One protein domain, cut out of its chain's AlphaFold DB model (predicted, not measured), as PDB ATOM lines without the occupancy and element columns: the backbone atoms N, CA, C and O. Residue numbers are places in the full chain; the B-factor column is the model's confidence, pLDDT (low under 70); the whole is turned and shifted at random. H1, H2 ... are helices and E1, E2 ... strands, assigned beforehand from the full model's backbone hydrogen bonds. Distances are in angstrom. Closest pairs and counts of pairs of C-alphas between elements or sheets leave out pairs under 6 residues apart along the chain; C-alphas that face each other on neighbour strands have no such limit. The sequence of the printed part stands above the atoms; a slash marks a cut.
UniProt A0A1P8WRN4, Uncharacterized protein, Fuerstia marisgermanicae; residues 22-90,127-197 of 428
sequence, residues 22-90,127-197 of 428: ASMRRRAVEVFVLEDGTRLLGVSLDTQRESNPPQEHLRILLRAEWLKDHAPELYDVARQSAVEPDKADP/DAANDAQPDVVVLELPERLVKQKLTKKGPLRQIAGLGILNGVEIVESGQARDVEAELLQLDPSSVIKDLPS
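AT A GLANCE: This is residues 22 to 90 and 127 to 197 of the 428 residues of an uncharacterized protein of Fuerstia marisgermanicae (UniProt A0A1P8WRN4). A strongly twisted sheet of five strands has helices over both faces: H4 crosses one face, with H5 packed on H4 away from the sheet, and H2 covers part of the other. H3 folds back from H2 beside edge strand E4, and the short H1 grazes the sheet near E1 and E5. The printed part has 140 residues, with elements in the order H1 E1 E2 E3 H2 H3 E4 E5 H4 H5; the class is mixed, helices and strands. The sheet order is E4 E3 E2 E1 E5, all antiparallel. The whole is compact, with a radius of gyration of the C-alphas of 15.4 A and spans of 42 by 37 by 31 A.

HOW THE PARTS SIT: The sheet runs from E4, residues 136 to 142, through E3, residues 57 to 63, E2, residues 39 to 44, and E1, residues 30 to 34, to E5, residues 146 to 150. E1, E2 and E3 form a meander, each strand the antiparallel neighbour of the one before; E1 and E2, and E2 and E3, are hairpins. Pairing is staggered: E2 pairs with E1 over residues 39 to 42 and with E3 over 43 to 44. Within hydrogen-bond range are N 60 and O 139 at 2.9 A for E3 and E4, N 61 and O 43 at 2.8 A for E3 and E2, N 40 and O 32 at 2.8 A for E2 and E1, and N 33 and O 148 at 2.8 A for E1 and E5. E4 and E5 meet only through their link. H4, residues 154 to 165, is on the sheet at a height of 8.4 A, over E2 and only just over E1, with 3 C-alphas falling on E1; it runs across the strands, at 68 degrees to E2 on the local plane. The closest C-alphas of H4 and E2 are those of Gly 161 and Val 43, 5.8 A apart. H5, residues 176 to 183, is not on the sheet but touches H4, the closest C-alphas being those of Val 179 and Gly 163, 6.2 A apart, at a steep tilt of 43 degrees, the same way. H2, residues 64 to 70, lies on the opposite face from H4 at a height of 8.2 A, only just over E2, with 3 C-alphas falling on it, and runs along the strands at 9 degrees to E2 on the local plane. H3, residues 72 to 83, touches H2 with residues 74 to 75 alone, the closest C-alphas being those of Tyr 75 and Lys 68, 5.6 A apart; they form a helical hairpin, opposite ways at a tilt of 37 degrees, only just steep. H3 only grazes the sheet, with residues 74 to 79, and H1, residues 22 to 26, only grazes it with residues 24 to 25. Every O i to N i+4 pair is within hydrogen-bond range in H2, H3, H4 and H5; in H1 it is 0 of 1, beside 1 of 2 O i to N i+3 pairs.

IN THESE COORDINATES: H1 begins at C-alpha 22, (-31.680, 41.604, -23.450). E3 and E4 measure 19.2 A and 19.6 A from first to last C-alpha, H3 16.5 A and H4 16.1 A. H5 ends at C-alpha 183, (-26.126, 21.093, -36.114).

THE WHOLE: The C-alphas farthest apart are those of Ala 22 and Ala 128, 44.2 A. Residues 91 to 126 are not printed, and C-alphas 90 and 127 are 17.9 A apart across the cut. The link from E2 to E3 is long; its residues 48 to 54 stand free, as do residues 84 to 90. The mean pLDDT of the printed part is 77.1, and 37 residues are under 70, among them 47 to 55, 81 to 90 and 127 to 133.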
ATOM      1  N   ALA A  22     -31.097  41.739 -22.116       59.50
ATOM      2  CA  ALA A  22     -31.680  41.604 -23.450       59.50
ATOM      3  C   ALA A  22     -30.819  40.724 -24.371       59.50
ATOM      4  O   ALA A  22     -31.362  39.919 -25.133       59.50
ATOM      5  N   SER A  23     -29.491  40.841 -24.275       66.19
ATOM      6  CA  SER A  23     -28.531  39.980 -24.975       66.19
ATOM      7  C   SER A  23     -28.609  38.532 -24.475       66.19
ATOM      8  O   SER A  23     -28.728  37.602 -25.273       66.19
ATOM      9  N   MET A  24     -28.685  38.323 -23.156       69.31
ATOM     10  CA  MET A  24     -28.814  36.991 -22.552       69.31
ATOM     11  C   MET A  24     -30.124  36.288 -22.938       69.31
ATOM     12  O   MET A  24     -30.142  35.086 -23.203       69.31
ATOM     13  N   ARG A  25     -31.232  37.028 -23.073       69.81
ATOM     14  CA  ARG A  25     -32.510  36.461 -23.542       69.81
ATOM     15  C   ARG A  25     -32.470  35.964 -24.987       69.81
ATOM     16  O   ARG A  25     -33.281  35.101 -25.324       69.81
ATOM     17  N   ARG A  26     -31.556  36.473 -25.820       75.81
ATOM     18  CA  ARG A  26     -31.416  36.090 -27.237       75.81
ATOM     19  C   ARG A  26     -30.538  34.858 -27.464       75.81
ATOM     20  O   ARG A  26     -30.642  34.263 -28.531       75.81
ATOM     21  N   ARG A  27     -29.738  34.459 -26.472       83.69
ATOM     22  CA  ARG A  27     -28.890  33.260 -26.546       83.69
ATOM     23  C   ARG A  27     -29.721  31.988 -26.715       83.69
ATOM     24  O   ARG A  27     -30.869  31.944 -26.258       83.69
ATOM     25  N   ALA A  28     -29.159  30.967 -27.355       83.75
ATOM     26  CA  ALA A  28     -29.783  29.645 -27.444       83.75
ATOM     27  C   ALA A  28     -29.945  29.013 -26.047       83.75
ATOM     28  O   ALA A  28     -31.001  28.478 -25.714       83.75
ATOM     29  N   VAL A  29     -28.910  29.174 -25.228       90.25
ATOM     30  CA  VAL A  29     -28.687  28.559 -23.916       90.25
ATOM     31  C   VAL A  29     -29.507  29.217 -22.779       90.25
ATOM     32  O   VAL A  29     -29.935  30.372 -22.889       90.25
ATOM     33  N   GLU A  30     -29.768  28.482 -21.692       91.19
ATOM     34  CA  GLU A  30     -30.416  28.985 -20.467       91.19
ATOM     35  C   GLU A  30     -29.386  29.637 -19.532       91.19
ATOM     36  O   GLU A  30     -28.206  29.289 -19.543       91.19
ATOM     37  N   VAL A  31     -29.835  30.594 -18.711       90.56
ATOM     38  CA  VAL A  31     -28.972  31.264 -17.723       90.56
ATOM     39  C   VAL A  31     -29.455  30.947 -16.318       90.56
ATOM     40  O   VAL A  31     -30.613  31.217 -15.982       90.56
ATOM     41  N   PHE A  32     -28.554  30.432 -15.490       89.44
ATOM     42  CA  PHE A  32     -28.790  30.169 -14.075       89.44
ATOM     43  C   PHE A  32     -27.886  31.079 -13.255       89.44
ATOM     44  O   PHE A  32     -26.678  31.089 -13.458       89.44
ATOM     45  N   VAL A  33     -28.463  31.870 -12.357       89.44
ATOM     46  CA  VAL A  33     -27.707  32.719 -11.433       89.44
ATOM     47  C   VAL A  33     -27.769  32.075 -10.059       89.44
ATOM     48  O   VAL A  33     -28.867  31.864  -9.537       89.44
ATOM     49  N   LEU A  34     -26.608  31.751  -9.503       88.75
ATOM     50  CA  LEU A  34     -26.450  31.149  -8.184       88.75
ATOM     51  C   LEU A  34     -26.523  32.218  -7.076       88.75
ATOM     52  O   LEU A  34     -26.537  33.422  -7.351       88.75
ATOM     53  N   GLU A  35     -26.634  31.791  -5.818       85.75
ATOM     54  CA  GLU A  35     -26.732  32.698  -4.660       85.75
ATOM     55  C   GLU A  35     -25.510  33.613  -4.487       85.75
ATOM     56  O   GLU A  35     -25.674  34.787  -4.146       85.75
ATOM     57  N   ASP A  36     -24.316  33.107  -4.795       82.81
ATOM     58  CA  ASP A  36     -23.038  33.836  -4.799       82.81
ATOM     59  C   ASP A  36     -22.908  34.844  -5.964       82.81
ATOM     60  O   ASP A  36     -21.982  35.651  -6.000       82.81
ATOM     61  N   GLY A  37     -23.861  34.844  -6.905       82.31
ATOM     62  CA  GLY A  37     -23.857  35.685  -8.101       82.31
ATOM     63  C   GLY A  37     -23.213  35.044  -9.332       82.31
ATOM     64  O   GLY A  37     -23.279  35.645 -10.413       82.31
ATOM     65  N   THR A  38     -22.664  33.833  -9.211       86.31
ATOM     66  CA  THR A  38     -22.109  33.057 -10.323       86.31
ATOM     67  C   THR A  38     -23.192  32.792 -11.364       86.31
ATOM     68  O   THR A  38     -24.330  32.443 -11.043       86.31
ATOM     69  N   ARG A  39     -22.859  32.988 -12.642       88.94
ATOM     70  CA  ARG A  39     -23.773  32.752 -13.764       88.94
ATOM     71  C   ARG A  39     -23.340  31.492 -14.482       88.94
ATOM     72  O   ARG A  39     -22.201  31.437 -14.913       88.94
ATOM     73  N   LEU A  40     -24.242  30.537 -14.659       90.12
ATOM     74  CA  LEU A  40     -24.027  29.323 -15.439       90.12
ATOM     75  C   LEU A  40     -24.807  29.404 -16.752       90.12
ATOM     76  O   LEU A  40     -25.979  29.798 -16.758       90.12
ATOM     77  N   LEU A  41     -24.152  29.024 -17.850       90.75
ATOM     78  CA  LEU A  41     -24.716  29.000 -19.198       90.75
ATOM     79  C   LEU A  41     -24.873  27.557 -19.663       90.75
ATOM     80  O   LEU A  41     -23.906  26.929 -20.076       90.75
ATOM     81  N   GLY A  42     -26.090  27.033 -19.585       90.50
ATOM     82  CA  GLY A  42     -26.342  25.616 -19.826       90.50
ATOM     83  C   GLY A  42     -27.790  25.332 -20.170       90.50
ATOM     84  O   GLY A  42     -28.550  26.230 -20.527       90.50
ATOM     85  N   VAL A  43     -28.190  24.073 -20.063       90.19
ATOM     86  CA  VAL A  43     -29.555  23.633 -20.357       90.19
ATOM     87  C   VAL A  43     -30.089  22.784 -19.214       90.19
ATOM     88  O   VAL A  43     -29.445  21.828 -18.795       90.19
ATOM     89  N   SER A  44     -31.284  23.108 -18.716       88.94
ATOM     90  CA  SER A  44     -31.975  22.241 -17.759       88.94
ATOM     91  C   SER A  44     -32.405  20.929 -18.415       88.94
ATOM     92  O   SER A  44     -33.100  20.928 -19.430       88.94
ATOM     93  N   LEU A  45     -32.036  19.796 -17.820       79.31
ATOM     94  CA  LEU A  45     -32.461  18.475 -18.307       79.31
ATOM     95  C   LEU A  45     -33.861  18.090 -17.801       79.31
ATOM     96  O   LEU A  45     -34.528  17.215 -18.355       79.31
ATOM     97  N   ASP A  46     -34.351  18.794 -16.782       72.50
ATOM     98  CA  ASP A  46     -35.666  18.567 -16.198       72.50
ATOM     99  C   ASP A  46     -36.766  19.154 -17.096       72.50
ATOM    100  O   ASP A  46     -37.026  20.362 -17.168       72.50
ATOM    101  N   THR A  47     -37.408  18.266 -17.855       57.19
ATOM    102  CA  THR A  47     -38.434  18.608 -18.852       57.19
ATOM    103  C   THR A  47     -39.859  18.603 -18.301       57.19
ATOM    104  O   THR A  47     -40.763  19.079 -18.985       57.19
ATOM    105  N   GLN A  48     -40.088  18.157 -17.060       51.69
ATOM    106  CA  GLN A  48     -41.433  18.089 -16.479       51.69
ATOM    107  C   GLN A  48     -41.507  18.685 -15.069       51.69
ATOM    108  O   GLN A  48     -41.137  18.052 -14.086       51.69
ATOM    109  N   ARG A  49     -42.139  19.866 -14.977       45.34
ATOM    110  CA  ARG A  49     -42.698  20.432 -13.730       45.34
ATOM    111  C   ARG A  49     -43.823  19.578 -13.111       45.34
ATOM    112  O   ARG A  49     -44.373  19.964 -12.089       45.34
ATOM    113  N   GLU A  50     -44.174  18.448 -13.724       45.50
ATOM    114  CA  GLU A  50     -45.222  17.522 -13.268       45.50
ATOM    115  C   GLU A  50     -44.667  16.277 -12.561       45.50
ATOM    116  O   GLU A  50     -45.408  15.333 -12.293       45.50
ATOM    117  N   SER A  51     -43.375  16.252 -12.225       44.12
ATOM    118  CA  SER A  51     -42.865  15.233 -11.310       44.12
ATOM    119  C   SER A  51     -43.330  15.576  -9.892       44.12
ATOM    120  O   SER A  51     -42.864  16.515  -9.255       44.12
ATOM    121  N   ASN A  52     -44.339  14.837  -9.438       39.50
ATOM    122  CA  ASN A  52     -44.789  14.806  -8.056       39.50
ATOM    123  C   ASN A  52     -44.150  13.551  -7.431       39.50
ATOM    124  O   ASN A  52     -44.446  12.455  -7.915       39.50
ATOM    125  N   PRO A  53     -43.259  13.650  -6.427       50.44
ATOM    126  CA  PRO A  53     -42.924  14.816  -5.599       50.44
ATOM    127  C   PRO A  53     -41.923  15.800  -6.243       50.44
ATOM    128  O   PRO A  53     -41.176  15.398  -7.138       50.44
ATOM    129  N   PRO A  54     -41.868  17.062  -5.757       56.22
ATOM    130  CA  PRO A  54     -40.967  18.096  -6.266       56.22
ATOM    131  C   PRO A  54     -39.505  17.632  -6.258       56.22
ATOM    132  O   PRO A  54     -39.020  17.048  -5.287       56.22
ATOM    133  N   GLN A  55     -38.803  17.887  -7.360       61.88
ATOM    134  CA  GLN A  55     -37.370  17.627  -7.463       61.88
ATOM    135  C   GLN A  55     -36.608  18.596  -6.548       61.88
ATOM    136  O   GLN A  55     -36.691  19.809  -6.707       61.88
ATOM    137  N   GLU A  56     -35.855  18.059  -5.588       71.50
ATOM    138  CA  GLU A  56     -35.031  18.857  -4.664       71.50
ATOM    139  C   GLU A  56     -33.782  19.448  -5.343       71.50
ATOM    140  O   GLU A  56     -33.213  20.432  -4.864       71.50
ATOM    141  N   HIS A  57     -33.366  18.853  -6.466       78.75
ATOM    142  CA  HIS A  57     -32.163  19.206  -7.211       78.75
ATOM    143  C   HIS A  57     -32.515  19.502  -8.670       78.75
ATOM    144  O   HIS A  57     -33.245  18.746  -9.309       78.75
ATOM    145  N   LEU A  58     -31.973  20.605  -9.175       84.31
ATOM    146  CA  LEU A  58     -31.976  20.988 -10.576       84.31
ATOM    147  C   LEU A  58     -30.765  20.371 -11.270       84.31
ATOM    148  O   LEU A  58     -29.644  20.487 -10.771       84.31
ATOM    149  N   ARG A  59     -30.978  19.815 -12.463       84.31
ATOM    150  CA  ARG A  59     -29.895  19.280 -13.293       84.31
ATOM    151  C   ARG A  59     -29.601  20.180 -14.477       84.31
ATOM    152  O   ARG A  59     -30.497  20.482 -15.272       84.31
ATOM    153  N   ILE A  60     -28.344  20.594 -14.592       88.69
ATOM    154  CA  ILE A  60     -27.884  21.535 -15.612       88.69
ATOM    155  C   ILE A  60     -26.787  20.879 -16.444       88.69
ATOM    156  O   ILE A  60     -25.739  20.518 -15.916       88.69
ATOM    157  N   LEU A  61     -27.031  20.763 -17.747       90.06
ATOM    158  CA  LEU A  61     -26.055  20.344 -18.747       90.06
ATOM    159  C   LEU A  61     -25.197  21.539 -19.172       90.06
ATOM    160  O   LEU A  61     -25.741  22.567 -19.588       90.06
ATOM    161  N   LEU A  62     -23.878  21.400 -19.076       91.00
ATOM    162  CA  LEU A  62     -22.888  22.451 -19.308       91.00
ATOM    163  C   LEU A  62     -21.727  21.902 -20.139       91.00
ATOM    164  O   LEU A  62     -21.333  20.750 -19.970       91.00
ATOM    165  N   ARG A  63     -21.129  22.733 -20.992       91.06
ATOM    166  CA  ARG A  63     -19.867  22.384 -21.651       91.06
ATOM    167  C   ARG A  63     -18.721  22.471 -20.643       91.06
ATOM    168  O   ARG A  63     -18.615  23.459 -19.913       91.06
ATOM    169  N   ALA A  64     -17.875  21.446 -20.597       88.25
ATOM    170  CA  ALA A  64     -16.796  21.358 -19.616       88.25
ATOM    171  C   ALA A  64     -15.759  22.477 -19.781       88.25
ATOM    172  O   ALA A  64     -15.371  23.100 -18.796       88.25
ATOM    173  N   GLU A  65     -15.369  22.768 -21.026       87.94
ATOM    174  CA  GLU A  65     -14.446  23.856 -21.371       87.94
ATOM    175  C   GLU A  65     -14.967  25.209 -20.868       87.94
ATOM    176  O   GLU A  65     -14.272  25.930 -20.154       87.94
ATOM    177  N   TRP A  66     -16.243  25.503 -21.129       89.56
ATOM    178  CA  TRP A  66     -16.864  26.737 -20.663       89.56
ATOM    179  C   TRP A  66     -16.873  26.837 -19.129       89.56
ATOM    180  O   TRP A  66     -16.545  27.891 -18.578       89.56
ATOM    181  N   LEU A  67     -17.232  25.744 -18.441       89.12
ATOM    182  CA  LEU A  67     -17.288  25.700 -16.978       89.12
ATOM    183  C   LEU A  67     -15.903  25.910 -16.359       89.12
ATOM    184  O   LEU A  67     -15.777  26.650 -15.387       89.12
ATOM    185  N   LYS A  68     -14.868  25.314 -16.950       88.19
ATOM    186  CA  LYS A  68     -13.477  25.469 -16.526       88.19
ATOM    187  C   LYS A  68     -12.998  26.920 -16.626       88.19
ATOM    188  O   LYS A  68     -12.331  27.396 -15.714       88.19
ATOM    189  N   ASP A  69     -13.380  27.628 -17.685       86.12
ATOM    190  CA  ASP A  69     -12.953  29.014 -17.909       86.12
ATOM    191  C   ASP A  69     -13.701  30.034 -17.035       86.12
ATOM    192  O   ASP A  69     -13.139  31.064 -16.663       86.12
ATOM    193  N   HIS A  70     -14.973  29.773 -16.709       85.62
ATOM    194  CA  HIS A  70     -15.858  30.769 -16.082       85.62
ATOM    195  C   HIS A  70     -16.226  30.463 -14.626       85.62
ATOM    196  O   HIS A  70     -16.587  31.380 -13.889       85.62
ATOM    197  N   ALA A  71     -16.157  29.199 -14.207       86.94
ATOM    198  CA  ALA A  71     -16.397  28.765 -12.832       86.94
ATOM    199  C   ALA A  71     -15.492  27.562 -12.476       86.94
ATOM    200  O   ALA A  71     -15.995  26.465 -12.205       86.94
ATOM    201  N   PRO A  72     -14.156  27.757 -12.461       86.31
ATOM    202  CA  PRO A  72     -13.188  26.677 -12.249       86.31
ATOM    203  C   PRO A  72     -13.395  25.950 -10.917       86.31
ATOM    204  O   PRO A  72     -13.236  24.738 -10.849       86.31
ATOM    205  N   GLU A  73     -13.833  26.660  -9.877       85.31
ATOM    206  CA  GLU A  73     -14.111  26.064  -8.567       85.31
ATOM    207  C   GLU A  73     -15.248  25.032  -8.630       85.31
ATOM    208  O   GLU A  73     -15.153  23.964  -8.032       85.31
ATOM    209  N   LEU A  74     -16.308  25.306  -9.402       84.88
ATOM    210  CA  LEU A  74     -17.405  24.355  -9.611       84.88
ATOM    211  C   LEU A  74     -16.982  23.185 -10.500       84.88
ATOM    212  O   LEU A  74     -17.445  22.068 -10.284       84.88
ATOM    213  N   TYR A  75     -16.100  23.423 -11.473       85.44
ATOM    214  CA  TYR A  75     -15.511  22.358 -12.282       85.44
ATOM    215  C   TYR A  75     -14.647  21.416 -11.433       85.44
ATOM    216  O   TYR A  75     -14.761  20.197 -11.548       85.44
ATOM    217  N   ASP A  76     -13.825  21.965 -10.540       82.75
ATOM    218  CA  ASP A  76     -12.971  21.186  -9.647       82.75
ATOM    219  C   ASP A  76     -13.781  20.394  -8.622       82.75
ATOM    220  O   ASP A  76     -13.502  19.209  -8.432       82.75
ATOM    221  N   VAL A  77     -14.815  20.996  -8.019       80.44
ATOM    222  CA  VAL A  77     -15.766  20.269  -7.161       80.44
ATOM    223  C   VAL A  77     -16.449  19.163  -7.955       80.44
ATOM    224  O   VAL A  77     -16.525  18.037  -7.479       80.44
ATOM    225  N   ALA A  78     -16.889  19.436  -9.186       78.12
ATOM    226  CA  ALA A  78     -17.518  18.418 -10.014       78.12
ATOM    227  C   ALA A  78     -16.577  17.242 -10.305       78.12
ATOM    228  O   ALA A  78     -16.985  16.083 -10.238       78.12
ATOM    229  N   ARG A  79     -15.307  17.538 -10.587       78.00
ATOM    230  CA  ARG A  79     -14.274  16.531 -10.836       78.00
ATOM    231  C   ARG A  79     -13.960  15.726  -9.577       78.00
ATOM    232  O   ARG A  79     -13.835  14.514  -9.663       78.00
ATOM    233  N   GLN A  80     -13.864  16.372  -8.417       72.50
ATOM    234  CA  GLN A  80     -13.600  15.707  -7.135       72.50
ATOM    235  C   GLN A  80     -14.776  14.834  -6.688       72.50
ATOM    236  O   GLN A  80     -14.569  13.675  -6.341       72.50
ATOM    237  N   SER A  81     -16.010  15.340  -6.781       64.62
ATOM    238  CA  SER A  81     -17.227  14.587  -6.457       64.62
ATOM    239  C   SER A  81     -17.438  13.367  -7.359       64.62
ATOM    240  O   SER A  81     -18.108  12.426  -6.952       64.62
ATOM    241  N   ALA A  82     -16.888  13.368  -8.576       60.91
ATOM    242  CA  ALA A  82     -16.917  12.208  -9.468       60.91
ATOM    243  C   ALA A  82     -15.814  11.172  -9.174       60.91
ATOM    244  O   ALA A  82     -15.908  10.040  -9.637       60.91
ATOM    245  N   VAL A  83     -14.768  11.561  -8.435       55.91
ATOM    246  CA  VAL A  83     -13.638  10.701  -8.045       55.91
ATOM    247  C   VAL A  83     -13.868  10.053  -6.671       55.91
ATOM    248  O   VAL A  83     -13.233   9.045  -6.369       55.91
ATOM    249  N   GLU A  84     -14.786  10.568  -5.842       47.31
ATOM    250  CA  GLU A  84     -15.184   9.894  -4.600       47.31
ATOM    251  C   GLU A  84     -15.927   8.573  -4.917       47.31
ATOM    252  O   GLU A  84     -17.032   8.599  -5.461       47.31
ATOM    253  N   PRO A  85     -15.354   7.399  -4.581       43.28
ATOM    254  CA  PRO A  85     -15.779   6.093  -5.098       43.28
ATOM    255  C   PRO A  85     -17.070   5.533  -4.473       43.28
ATOM    256  O   PRO A  85     -17.375   4.358  -4.653       43.28
ATOM    257  N   ASP A  86     -17.839   6.329  -3.730       39.97
ATOM    258  CA  ASP A  86     -18.815   5.787  -2.774       39.97
ATOM    259  C   ASP A  86     -20.259   5.689  -3.289       39.97
ATOM    260  O   ASP A  86     -21.180   5.367  -2.538       39.97
ATOM    261  N   LYS A  87     -20.474   5.908  -4.589       47.00
ATOM    262  CA  LYS A  87     -21.672   5.430  -5.292       47.00
ATOM    263  C   LYS A  87     -21.287   4.942  -6.678       47.00
ATOM    264  O   LYS A  87     -21.516   5.639  -7.664       47.00
ATOM    265  N   ALA A  88     -20.694   3.748  -6.746       54.44
ATOM    266  CA  ALA A  88     -20.698   2.989  -7.989       54.44
ATOM    267  C   ALA A  88     -22.130   3.006  -8.542       54.44
ATOM    268  O   ALA A  88     -23.092   2.827  -7.789       54.44
ATOM    269  N   ASP A  89     -22.279   3.313  -9.831       62.38
ATOM    270  CA  ASP A  89     -23.584   3.277 -10.482       62.38
ATOM    271  C   ASP A  89     -24.224   1.907 -10.168       62.38
ATOM    272  O   ASP A  89     -23.594   0.880 -10.439       62.38
ATOM    273  N   PRO A  90     -25.431   1.847  -9.578       66.44
ATOM    274  CA  PRO A  90     -26.081   0.583  -9.236       66.44
ATOM    275  C   PRO A  90     -26.155  -0.397 -10.419       66.44
ATOM    276  O   PRO A  90     -26.140  -1.610 -10.231       66.44
ATOM    277  N   ASP A 127     -10.437   4.139 -16.055       44.38
ATOM    278  CA  ASP A 127      -9.506   4.409 -14.944       44.38
ATOM    279  C   ASP A 127      -8.166   4.997 -15.447       44.38
ATOM    280  O   ASP A 127      -7.387   5.577 -14.690       44.38
ATOM    281  N   ALA A 128      -7.898   4.912 -16.756       42.94
ATOM    282  CA  ALA A 128      -6.784   5.579 -17.426       42.94
ATOM    283  C   ALA A 128      -7.003   7.095 -17.660       42.94
ATOM    284  O   ALA A 128      -6.098   7.775 -18.143       42.94
ATOM    285  N   ALA A 129      -8.185   7.640 -17.343       45.78
ATOM    286  CA  ALA A 129      -8.637   8.982 -17.716       45.78
ATOM    287  C   ALA A 129      -8.603  10.024 -16.585       45.78
ATOM    288  O   ALA A 129      -9.260  11.055 -16.711       45.78
ATOM    289  N   ASN A 130      -7.793   9.843 -15.536       49.19
ATOM    290  CA  ASN A 130      -7.560  10.924 -14.560       49.19
ATOM    291  C   ASN A 130      -6.943  12.201 -15.187       49.19
ATOM    292  O   ASN A 130      -6.977  13.256 -14.558       49.19
ATOM    293  N   ASP A 131      -6.454  12.132 -16.435       50.50
ATOM    294  CA  ASP A 131      -5.922  13.279 -17.191       50.50
ATOM    295  C   ASP A 131      -6.763  13.719 -18.408       50.50
ATOM    296  O   ASP A 131      -6.521  14.796 -18.959       50.50
ATOM    297  N   ALA A 132      -7.757  12.943 -18.857       56.31
ATOM    298  CA  ALA A 132      -8.554  13.336 -20.021       56.31
ATOM    299  C   ALA A 132      -9.750  14.188 -19.582       56.31
ATOM    300  O   ALA A 132     -10.669  13.693 -18.934       56.31
ATOM    301  N   GLN A 133      -9.731  15.475 -19.938       68.88
ATOM    302  CA  GLN A 133     -10.799  16.413 -19.590       68.88
ATOM    303  C   GLN A 133     -12.147  15.929 -20.160       68.88
ATOM    304  O   GLN A 133     -12.184  15.535 -21.326       68.88
ATOM    305  N   PRO A 134     -13.236  15.926 -19.363       77.12
ATOM    306  CA  PRO A 134     -14.573  15.643 -19.869       77.12
ATOM    307  C   PRO A 134     -14.973  16.667 -20.931       77.12
ATOM    308  O   PRO A 134     -14.542  17.817 -20.865       77.12
ATOM    309  N   ASP A 135     -15.836  16.267 -21.860       82.38
ATOM    310  CA  ASP A 135     -16.399  17.157 -22.881       82.38
ATOM    311  C   ASP A 135     -17.587  17.948 -22.308       82.38
ATOM    312  O   ASP A 135     -17.792  19.135 -22.585       82.38
ATOM    313  N   VAL A 136     -18.370  17.291 -21.447       86.56
ATOM    314  CA  VAL A 136     -19.637  17.806 -20.918       86.56
ATOM    315  C   VAL A 136     -19.755  17.497 -19.425       86.56
ATOM    316  O   VAL A 136     -19.343  16.439 -18.954       86.56
ATOM    317  N   VAL A 137     -20.348  18.425 -18.672       85.62
ATOM    318  CA  VAL A 137     -20.609  18.292 -17.235       85.62
ATOM    319  C   VAL A 137     -22.106  18.429 -16.965       85.62
ATOM    320  O   VAL A 137     -22.749  19.379 -17.415       85.62
ATOM    321  N   VAL A 138     -22.665  17.496 -16.200       87.25
ATOM    322  CA  VAL A 138     -24.008  17.577 -15.625       87.25
ATOM    323  C   VAL A 138     -23.869  17.925 -14.148       87.25
ATOM    324  O   VAL A 138     -23.411  17.110 -13.349       87.25
ATOM    325  N   LEU A 139     -24.272  19.139 -13.778       86.19
ATOM    326  CA  LEU A 139     -24.303  19.567 -12.380       86.19
ATOM    327  C   LEU A 139     -25.685  19.315 -11.778       86.19
ATOM    328  O   LEU A 139     -26.687  19.819 -12.294       86.19
ATOM    329  N   GLU A 140     -25.728  18.595 -10.660       85.81
ATOM    330  CA  GLU A 140     -26.908  18.475  -9.805       85.81
ATOM    331  C   GLU A 140     -26.806  19.473  -8.649       85.81
ATOM    332  O   GLU A 140     -26.019  19.301  -7.716       85.81
ATOM    333  N   LEU A 141     -27.611  20.533  -8.712       84.44
ATOM    334  CA  LEU A 141     -27.601  21.632  -7.749       84.44
ATOM    335  C   LEU A 141     -28.932  21.684  -6.992       84.44
ATOM    336  O   LEU A 141     -29.983  21.729  -7.635       84.44
ATOM    337  N   PRO A 142     -28.940  21.749  -5.650       84.38
ATOM    338  CA  PRO A 142     -30.146  22.035  -4.886       84.38
ATOM    339  C   PRO A 142     -30.836  23.299  -5.404       84.38
ATOM    340  O   PRO A 142     -30.183  24.330  -5.582       84.38
ATOM    341  N   GLU A 143     -32.161  23.267  -5.591       84.25
ATOM    342  CA  GLU A 143     -32.881  24.429  -6.144       84.25
ATOM    343  C   GLU A 143     -32.678  25.704  -5.315       84.25
ATOM    344  O   GLU A 143     -32.642  26.799  -5.874       84.25
ATOM    345  N   ARG A 144     -32.487  25.551  -3.997       83.38
ATOM    346  CA  ARG A 144     -32.189  26.646  -3.065       83.38
ATOM    347  C   ARG A 144     -30.936  27.447  -3.436       83.38
ATOM    348  O   ARG A 144     -30.917  28.637  -3.181       83.38
ATOM    349  N   LEU A 145     -29.930  26.829  -4.066       84.81
ATOM    350  CA  LEU A 145     -28.690  27.514  -4.457       84.81
ATOM    351  C   LEU A 145     -28.864  28.369  -5.722       84.81
ATOM    352  O   LEU A 145     -27.945  29.087  -6.114       84.81
ATOM    353  N   VAL A 146     -30.027  28.298  -6.383       86.38
ATOM    354  CA  VAL A 146     -30.303  28.998  -7.639       86.38
ATOM    355  C   VAL A 146     -31.219  30.191  -7.390       86.38
ATOM    356  O   VAL A 146     -32.437  30.065  -7.275       86.38
ATOM    357  N   LYS A 147     -30.627  31.384  -7.390       86.25
ATOM    358  CA  LYS A 147     -31.312  32.660  -7.171       86.25
ATOM    359  C   LYS A 147     -32.230  33.062  -8.326       86.25
ATOM    360  O   LYS A 147     -33.298  33.630  -8.101       86.25
ATOM    361  N   GLN A 148     -31.823  32.811  -9.573       85.69
ATOM    362  CA  GLN A 148     -32.600  33.188 -10.758       85.69
ATOM    363  C   GLN A 148     -32.413  32.186 -11.899       85.69
ATOM    364  O   GLN A 148     -31.301  31.740 -12.166       85.69
ATOM    365  N   LYS A 149     -33.503  31.874 -12.615       87.25
ATOM    366  CA  LYS A 149     -33.501  30.990 -13.793       87.25
ATOM    367  C   LYS A 149     -34.115  31.707 -14.999       87.25
ATOM    368  O   LYS A 149     -35.278  32.108 -14.955       87.25
ATOM    369  N   LEU A 150     -33.362  31.840 -16.088       86.81
ATOM    370  CA  LEU A 150     -33.853  32.290 -17.395       86.81
ATOM    371  C   LEU A 150     -33.958  31.079 -18.329       86.81
ATOM    372  O   LEU A 150     -33.052  30.794 -19.109       86.81
ATOM    373  N   THR A 151     -35.072  30.358 -18.218       83.75
ATOM    374  CA  THR A 151     -35.317  29.119 -18.967       83.75
ATOM    375  C   THR A 151     -35.842  29.378 -20.379       83.75
ATOM    376  O   THR A 151     -36.439  30.420 -20.675       83.75
ATOM    377  N   LYS A 152     -35.634  28.408 -21.270       84.31
ATOM    378  CA  LYS A 152     -36.137  28.409 -22.645       84.31
ATOM    379  C   LYS A 152     -37.293  27.421 -22.779       84.31
ATOM    380  O   LYS A 152     -37.484  26.516 -21.966       84.31
ATOM    381  N   LYS A 153     -38.096  27.615 -23.827       81.00
ATOM    382  CA  LYS A 153     -39.168  26.682 -24.205       81.00
ATOM    383  C   LYS A 153     -38.562  25.396 -24.777       81.00
ATOM    384  O   LYS A 153     -37.505  25.459 -25.395       81.00
ATOM    385  N   GLY A 154     -39.278  24.276 -24.638       78.81
ATOM    386  CA  GLY A 154     -38.824  22.924 -25.009       78.81
ATOM    387  C   GLY A 154     -38.020  22.823 -26.315       78.81
ATOM    388  O   GLY A 154     -36.889  22.361 -26.253       78.81
ATOM    389  N   PRO A 155     -38.514  23.323 -27.464       82.31
ATOM    390  CA  PRO A 155     -37.774  23.226 -28.729       82.31
ATOM    391  C   PRO A 155     -36.433  23.975 -28.730       82.31
ATOM    392  O   PRO A 155     -35.428  23.455 -29.197       82.31
ATOM    393  N   LEU A 156     -36.389  25.185 -28.162       84.44
ATOM    394  CA  LEU A 156     -35.152  25.976 -28.074       84.44
ATOM    395  C   LEU A 156     -34.156  25.340 -27.107       84.44
ATOM    396  O   LEU A 156     -32.956  25.341 -27.354       84.44
ATOM    397  N   ARG A 157     -34.678  24.782 -26.014       86.56
ATOM    398  CA  ARG A 157     -33.900  24.029 -25.040       86.56
ATOM    399  C   ARG A 157     -33.279  22.784 -25.669       86.56
ATOM    400  O   ARG A 157     -32.115  22.507 -25.420       86.56
ATOM    401  N   GLN A 158     -34.040  22.072 -26.501       83.50
ATOM    402  CA  GLN A 158     -33.548  20.916 -27.240       83.50
ATOM    403  C   GLN A 158     -32.409  21.315 -28.177       83.50
ATOM    404  O   GLN A 158     -31.341  20.733 -28.081       83.50
ATOM    405  N   ILE A 159     -32.586  22.359 -28.994       86.56
ATOM    406  CA  ILE A 159     -31.532  22.853 -29.896       86.56
ATOM    407  C   ILE A 159     -30.260  23.224 -29.122       86.56
ATOM    408  O   ILE A 159     -29.175  22.784 -29.482       86.56
ATOM    409  N   ALA A 160     -30.384  23.995 -28.038       88.19
ATOM    410  CA  ALA A 160     -29.233  24.384 -27.224       88.19
ATOM    411  C   ALA A 160     -28.561  23.177 -26.555       88.19
ATOM    412  O   ALA A 160     -27.342  23.092 -26.496       88.19
ATOM    413  N   GLY A 161     -29.352  22.219 -26.079       87.38
ATOM    414  CA  GLY A 161     -28.835  21.015 -25.454       87.38
ATOM    415  C   GLY A 161     -28.081  20.129 -26.443       87.38
ATOM    416  O   GLY A 161     -26.986  19.668 -26.139       87.38
ATOM    417  N   LEU A 162     -28.630  19.940 -27.646       86.62
ATOM    418  CA  LEU A 162     -27.945  19.233 -28.728       86.62
ATOM    419  C   LEU A 162     -26.691  19.982 -29.178       86.62
ATOM    420  O   LEU A 162     -25.694  19.338 -29.478       86.62
ATOM    421  N   GLY A 163     -26.709  21.317 -29.175       86.62
ATOM    422  CA  GLY A 163     -25.519  22.127 -29.423       86.62
ATOM    423  C   GLY A 163     -24.393  21.817 -28.432       86.62
ATOM    424  O   GLY A 163     -23.277  21.549 -28.858       86.62
ATOM    425  N   ILE A 164     -24.698  21.764 -27.128       88.12
ATOM    426  CA  ILE A 164     -23.715  21.412 -26.084       88.12
ATOM    427  C   ILE A 164     -23.183  19.989 -26.287       88.12
ATOM    428  O   ILE A 164     -21.976  19.781 -26.255       88.12
ATOM    429  N   LEU A 165     -24.070  19.016 -26.520       85.75
ATOM    430  CA  LEU A 165     -23.683  17.609 -26.679       85.75
ATOM    431  C   LEU A 165     -22.858  17.360 -27.943       85.75
ATOM    432  O   LEU A 165     -21.983  16.511 -27.937       85.75
ATOM    433  N   ASN A 166     -23.105  18.094 -29.023       83.50
ATOM    434  CA  ASN A 166     -22.359  17.931 -30.271       83.50
ATOM    435  C   ASN A 166     -21.172  18.905 -30.396       83.50
ATOM    436  O   ASN A 166     -20.636  19.061 -31.488       83.50
ATOM    437  N   GLY A 167     -20.777  19.584 -29.311       82.25
ATOM    438  CA  GLY A 167     -19.600  20.461 -29.302       82.25
ATOM    439  C   GLY A 167     -19.725  21.716 -30.174       82.25
ATOM    440  O   GLY A 167     -18.718  22.247 -30.631       82.25
ATOM    441  N   VAL A 168     -20.945  22.202 -30.419       86.88
ATOM    442  CA  VAL A 168     -21.193  23.418 -31.207       86.88
ATOM    443  C   VAL A 168     -20.649  24.636 -30.458       86.88
ATOM    444  O   VAL A 168     -21.176  25.020 -29.413       86.88
ATOM    445  N   GLU A 169     -19.612  25.276 -30.999       84.94
ATOM    446  CA  GLU A 169     -18.843  26.313 -30.295       84.94
ATOM    447  C   GLU A 169     -19.674  27.542 -29.919       84.94
ATOM    448  O   GLU A 169     -19.475  28.145 -28.861       84.94
ATOM    449  N   ILE A 170     -20.620  27.909 -30.785       87.31
ATOM    450  CA  ILE A 170     -21.437  29.112 -30.634       87.31
ATOM    451  C   ILE A 170     -22.605  28.936 -29.657       87.31
ATOM    452  O   ILE A 170     -23.371  29.879 -29.465       87.31
ATOM    453  N   VAL A 171     -22.796  27.767 -29.040       88.56
ATOM    454  CA  VAL A 171     -24.037  27.455 -28.310       88.56
ATOM    455  C   VAL A 171     -24.323  28.395 -27.128       88.56
ATOM    456  O   VAL A 171     -25.477  28.763 -26.890       88.56
ATOM    457  N   GLU A 172     -23.295  28.878 -26.434       86.44
ATOM    458  CA  GLU A 172     -23.411  29.772 -25.278       86.44
ATOM    459  C   GLU A 172     -23.504  31.245 -25.673       86.44
ATOM    460  O   GLU A 172     -23.949  32.055 -24.857       86.44
ATOM    461  N   SER A 173     -23.098  31.628 -26.889       85.44
ATOM    462  CA  SER A 173     -23.017  33.031 -27.334       85.44
ATOM    463  C   SER A 173     -24.019  33.391 -28.439       85.44
ATOM    464  O   SER A 173     -24.500  34.528 -28.476       85.44
ATOM    465  N   GLY A 174     -24.369  32.429 -29.292       85.44
ATOM    466  CA  GLY A 174     -25.205  32.568 -30.480       85.44
ATOM    467  C   GLY A 174     -26.702  32.386 -30.236       85.44
ATOM    468  O   GLY A 174     -27.163  32.093 -29.125       85.44
ATOM    469  N   GLN A 175     -27.495  32.594 -31.289       87.69
ATOM    470  CA  GLN A 175     -28.942  32.381 -31.254       87.69
ATOM    471  C   GLN A 175     -29.281  30.935 -31.616       87.69
ATOM    472  O   GLN A 175     -28.530  30.256 -32.305       87.69
ATOM    473  N   ALA A 176     -30.467  30.469 -31.214       85.88
ATOM    474  CA  ALA A 176     -30.895  29.095 -31.495       85.88
ATOM    475  C   ALA A 176     -30.897  28.749 -32.995       85.88
ATOM    476  O   ALA A 176     -30.619  27.612 -33.347       85.88
ATOM    477  N   ARG A 177     -31.167  29.723 -33.876       87.38
ATOM    478  CA  ARG A 177     -31.124  29.516 -35.332       87.38
ATOM    479  C   ARG A 177     -29.717  29.227 -35.848       87.38
ATOM    480  O   ARG A 177     -29.570  28.422 -36.756       87.38
ATOM    481  N   ASP A 178     -28.719  29.888 -35.276       87.69
ATOM    482  CA  ASP A 178     -27.324  29.722 -35.681       87.69
ATOM    483  C   ASP A 178     -26.824  28.344 -35.223       87.69
ATOM    484  O   ASP A 178     -26.252  27.596 -36.009       87.69
ATOM    485  N   VAL A 179     -27.169  27.954 -33.988       87.25
ATOM    486  CA  VAL A 179     -26.889  26.614 -33.441       87.25
ATOM    487  C   VAL A 179     -27.559  25.517 -34.273       87.25
ATOM    488  O   VAL A 179     -26.931  24.518 -34.601       87.25
ATOM    489  N   GLU A 180     -28.826  25.698 -34.650       87.88
ATOM    490  CA  GLU A 180     -29.549  24.755 -35.512       87.88
ATOM    491  C   GLU A 180     -28.891  24.623 -36.896       87.88
ATOM    492  O   GLU A 180     -28.771  23.516 -37.417       87.88
ATOM    493  N   ALA A 181     -28.416  25.729 -37.475       87.75
ATOM    494  CA  ALA A 181     -27.730  25.719 -38.763       87.75
ATOM    495  C   ALA A 181     -26.382  24.980 -38.721       87.75
ATOM    496  O   ALA A 181     -26.033  24.325 -39.704       87.75
ATOM    497  N   GLU A 182     -25.636  25.060 -37.615       86.06
ATOM    498  CA  GLU A 182     -24.403  24.284 -37.426       86.06
ATOM    499  C   GLU A 182     -24.693  22.803 -37.165       86.06
ATOM    500  O   GLU A 182     -24.074  21.945 -37.791       86.06
ATOM    501  N   LEU A 183     -25.704  22.481 -36.350       84.56
ATOM    502  CA  LEU A 183     -26.126  21.093 -36.114       84.56
ATOM    503  C   LEU A 183     -26.514  20.366 -37.411       84.56
ATOM    504  O   LEU A 183     -26.253  19.173 -37.549       84.56
ATOM    505  N   LEU A 184     -27.114  21.073 -38.372       85.19
ATOM    506  CA  LEU A 184     -27.473  20.518 -39.682       85.19
ATOM    507  C   LEU A 184     -26.269  20.272 -40.607       85.19
ATOM    508  O   LEU A 184     -26.411  19.540 -41.586       85.19
ATOM    509  N   GLN A 185     -25.115  20.887 -40.333       85.88
ATOM    510  CA  GLN A 185     -23.883  20.704 -41.112       85.88
ATOM    511  C   GLN A 185     -23.031  19.532 -40.610       85.88
ATOM    512  O   GLN A 185     -22.144  19.076 -41.331       85.88
ATOM    513  N   LEU A 186     -23.300  19.038 -39.399       81.25
ATOM    514  CA  LEU A 186     -22.620  17.879 -38.830       81.25
ATOM    515  C   LEU A 186     -23.047  16.576 -39.527       81.25
ATOM    516  O   LEU A 186     -24.158  16.461 -40.047       81.25
ATOM    517  N   ASP A 187     -22.168  15.569 -39.516       72.56
ATOM    518  CA  ASP A 187     -22.459  14.263 -40.114       72.56
ATOM    519  C   ASP A 187     -23.643  13.585 -39.388       72.56
ATOM    520  O   ASP A 187     -23.510  13.222 -38.212       72.56
ATOM    521  N   PRO A 188     -24.780  13.326 -40.072       67.44
ATOM    522  CA  PRO A 188     -25.992  12.764 -39.468       67.44
ATOM    523  C   PRO A 188     -25.820  11.400 -38.789       67.44
ATOM    524  O   PRO A 188     -26.725  10.975 -38.057       67.44
ATOM    525  N   SER A 189     -24.729  10.689 -39.095       58.72
ATOM    526  CA  SER A 189     -24.376   9.400 -38.494       58.72
ATOM    527  C   SER A 189     -23.682   9.534 -37.133       58.72
ATOM    528  O   SER A 189     -23.793   8.624 -36.317       58.72
ATOM    529  N   SER A 190     -23.048  10.679 -36.869       61.34
ATOM    530  CA  SER A 190     -22.299  10.977 -35.637       61.34
ATOM    531  C   SER A 190     -23.050  11.886 -34.657       61.34
ATOM    532  O   SER A 190     -22.693  11.968 -33.487       61.34
ATOM    533  N   VAL A 191     -24.106  12.558 -35.128       71.00
ATOM    534  CA  VAL A 191     -24.846  13.554 -34.344       71.00
ATOM    535  C   VAL A 191     -25.737  12.908 -33.289       71.00
ATOM    536  O   VAL A 191     -26.599  12.077 -33.600       71.00
ATOM    537  N   ILE A 192     -25.610  13.389 -32.054       72.38
ATOM    538  CA  ILE A 192     -26.561  13.135 -30.973       72.38
ATOM    539  C   ILE A 192     -27.854  13.886 -31.276       72.38
ATOM    540  O   ILE A 192     -27.838  15.094 -31.513       72.38
ATOM    541  N   LYS A 193     -28.980  13.164 -31.263       71.69
ATOM    542  CA  LYS A 193     -30.301  13.676 -31.683       71.69
ATOM    543  C   LYS A 193     -31.248  13.947 -30.522       71.69
ATOM    544  O   LYS A 193     -32.191  14.722 -30.676       71.69
ATOM    545  N   ASP A 194     -30.959  13.364 -29.364       69.00
ATOM    546  CA  ASP A 194     -31.796  13.449 -28.179       69.00
ATOM    547  C   ASP A 194     -30.983  13.909 -26.970       69.00
ATOM    548  O   ASP A 194     -29.842  13.498 -26.766       69.00
ATOM    549  N   LEU A 195     -31.595  14.772 -26.158       66.00
ATOM    550  CA  LEU A 195     -31.050  15.133 -24.857       66.00
ATOM    551  C   LEU A 195     -31.155  13.940 -23.895       66.00
ATOM    552  O   LEU A 195     -32.170  13.236 -23.935       66.00
ATOM    553  N   PRO A 196     -30.190  13.749 -22.975       62.16
ATOM    554  CA  PRO A 196     -30.314  12.756 -21.926       62.16
ATOM    555  C   PRO A 196     -31.574  13.039 -21.106       62.16
ATOM    556  O   PRO A 196     -31.702  14.074 -20.448       62.16
ATOM    557  N   SER A 197     -32.531  12.115 -21.150       56.50
ATOM    558  CA  SER A 197     -33.708  12.154 -20.291       56.50
ATOM    559  C   SER A 197     -33.455  11.257 -19.087       56.50
ATOM    560  O   SER A 197     -33.662  10.045 -19.151       56.50
TER     561      SER A 197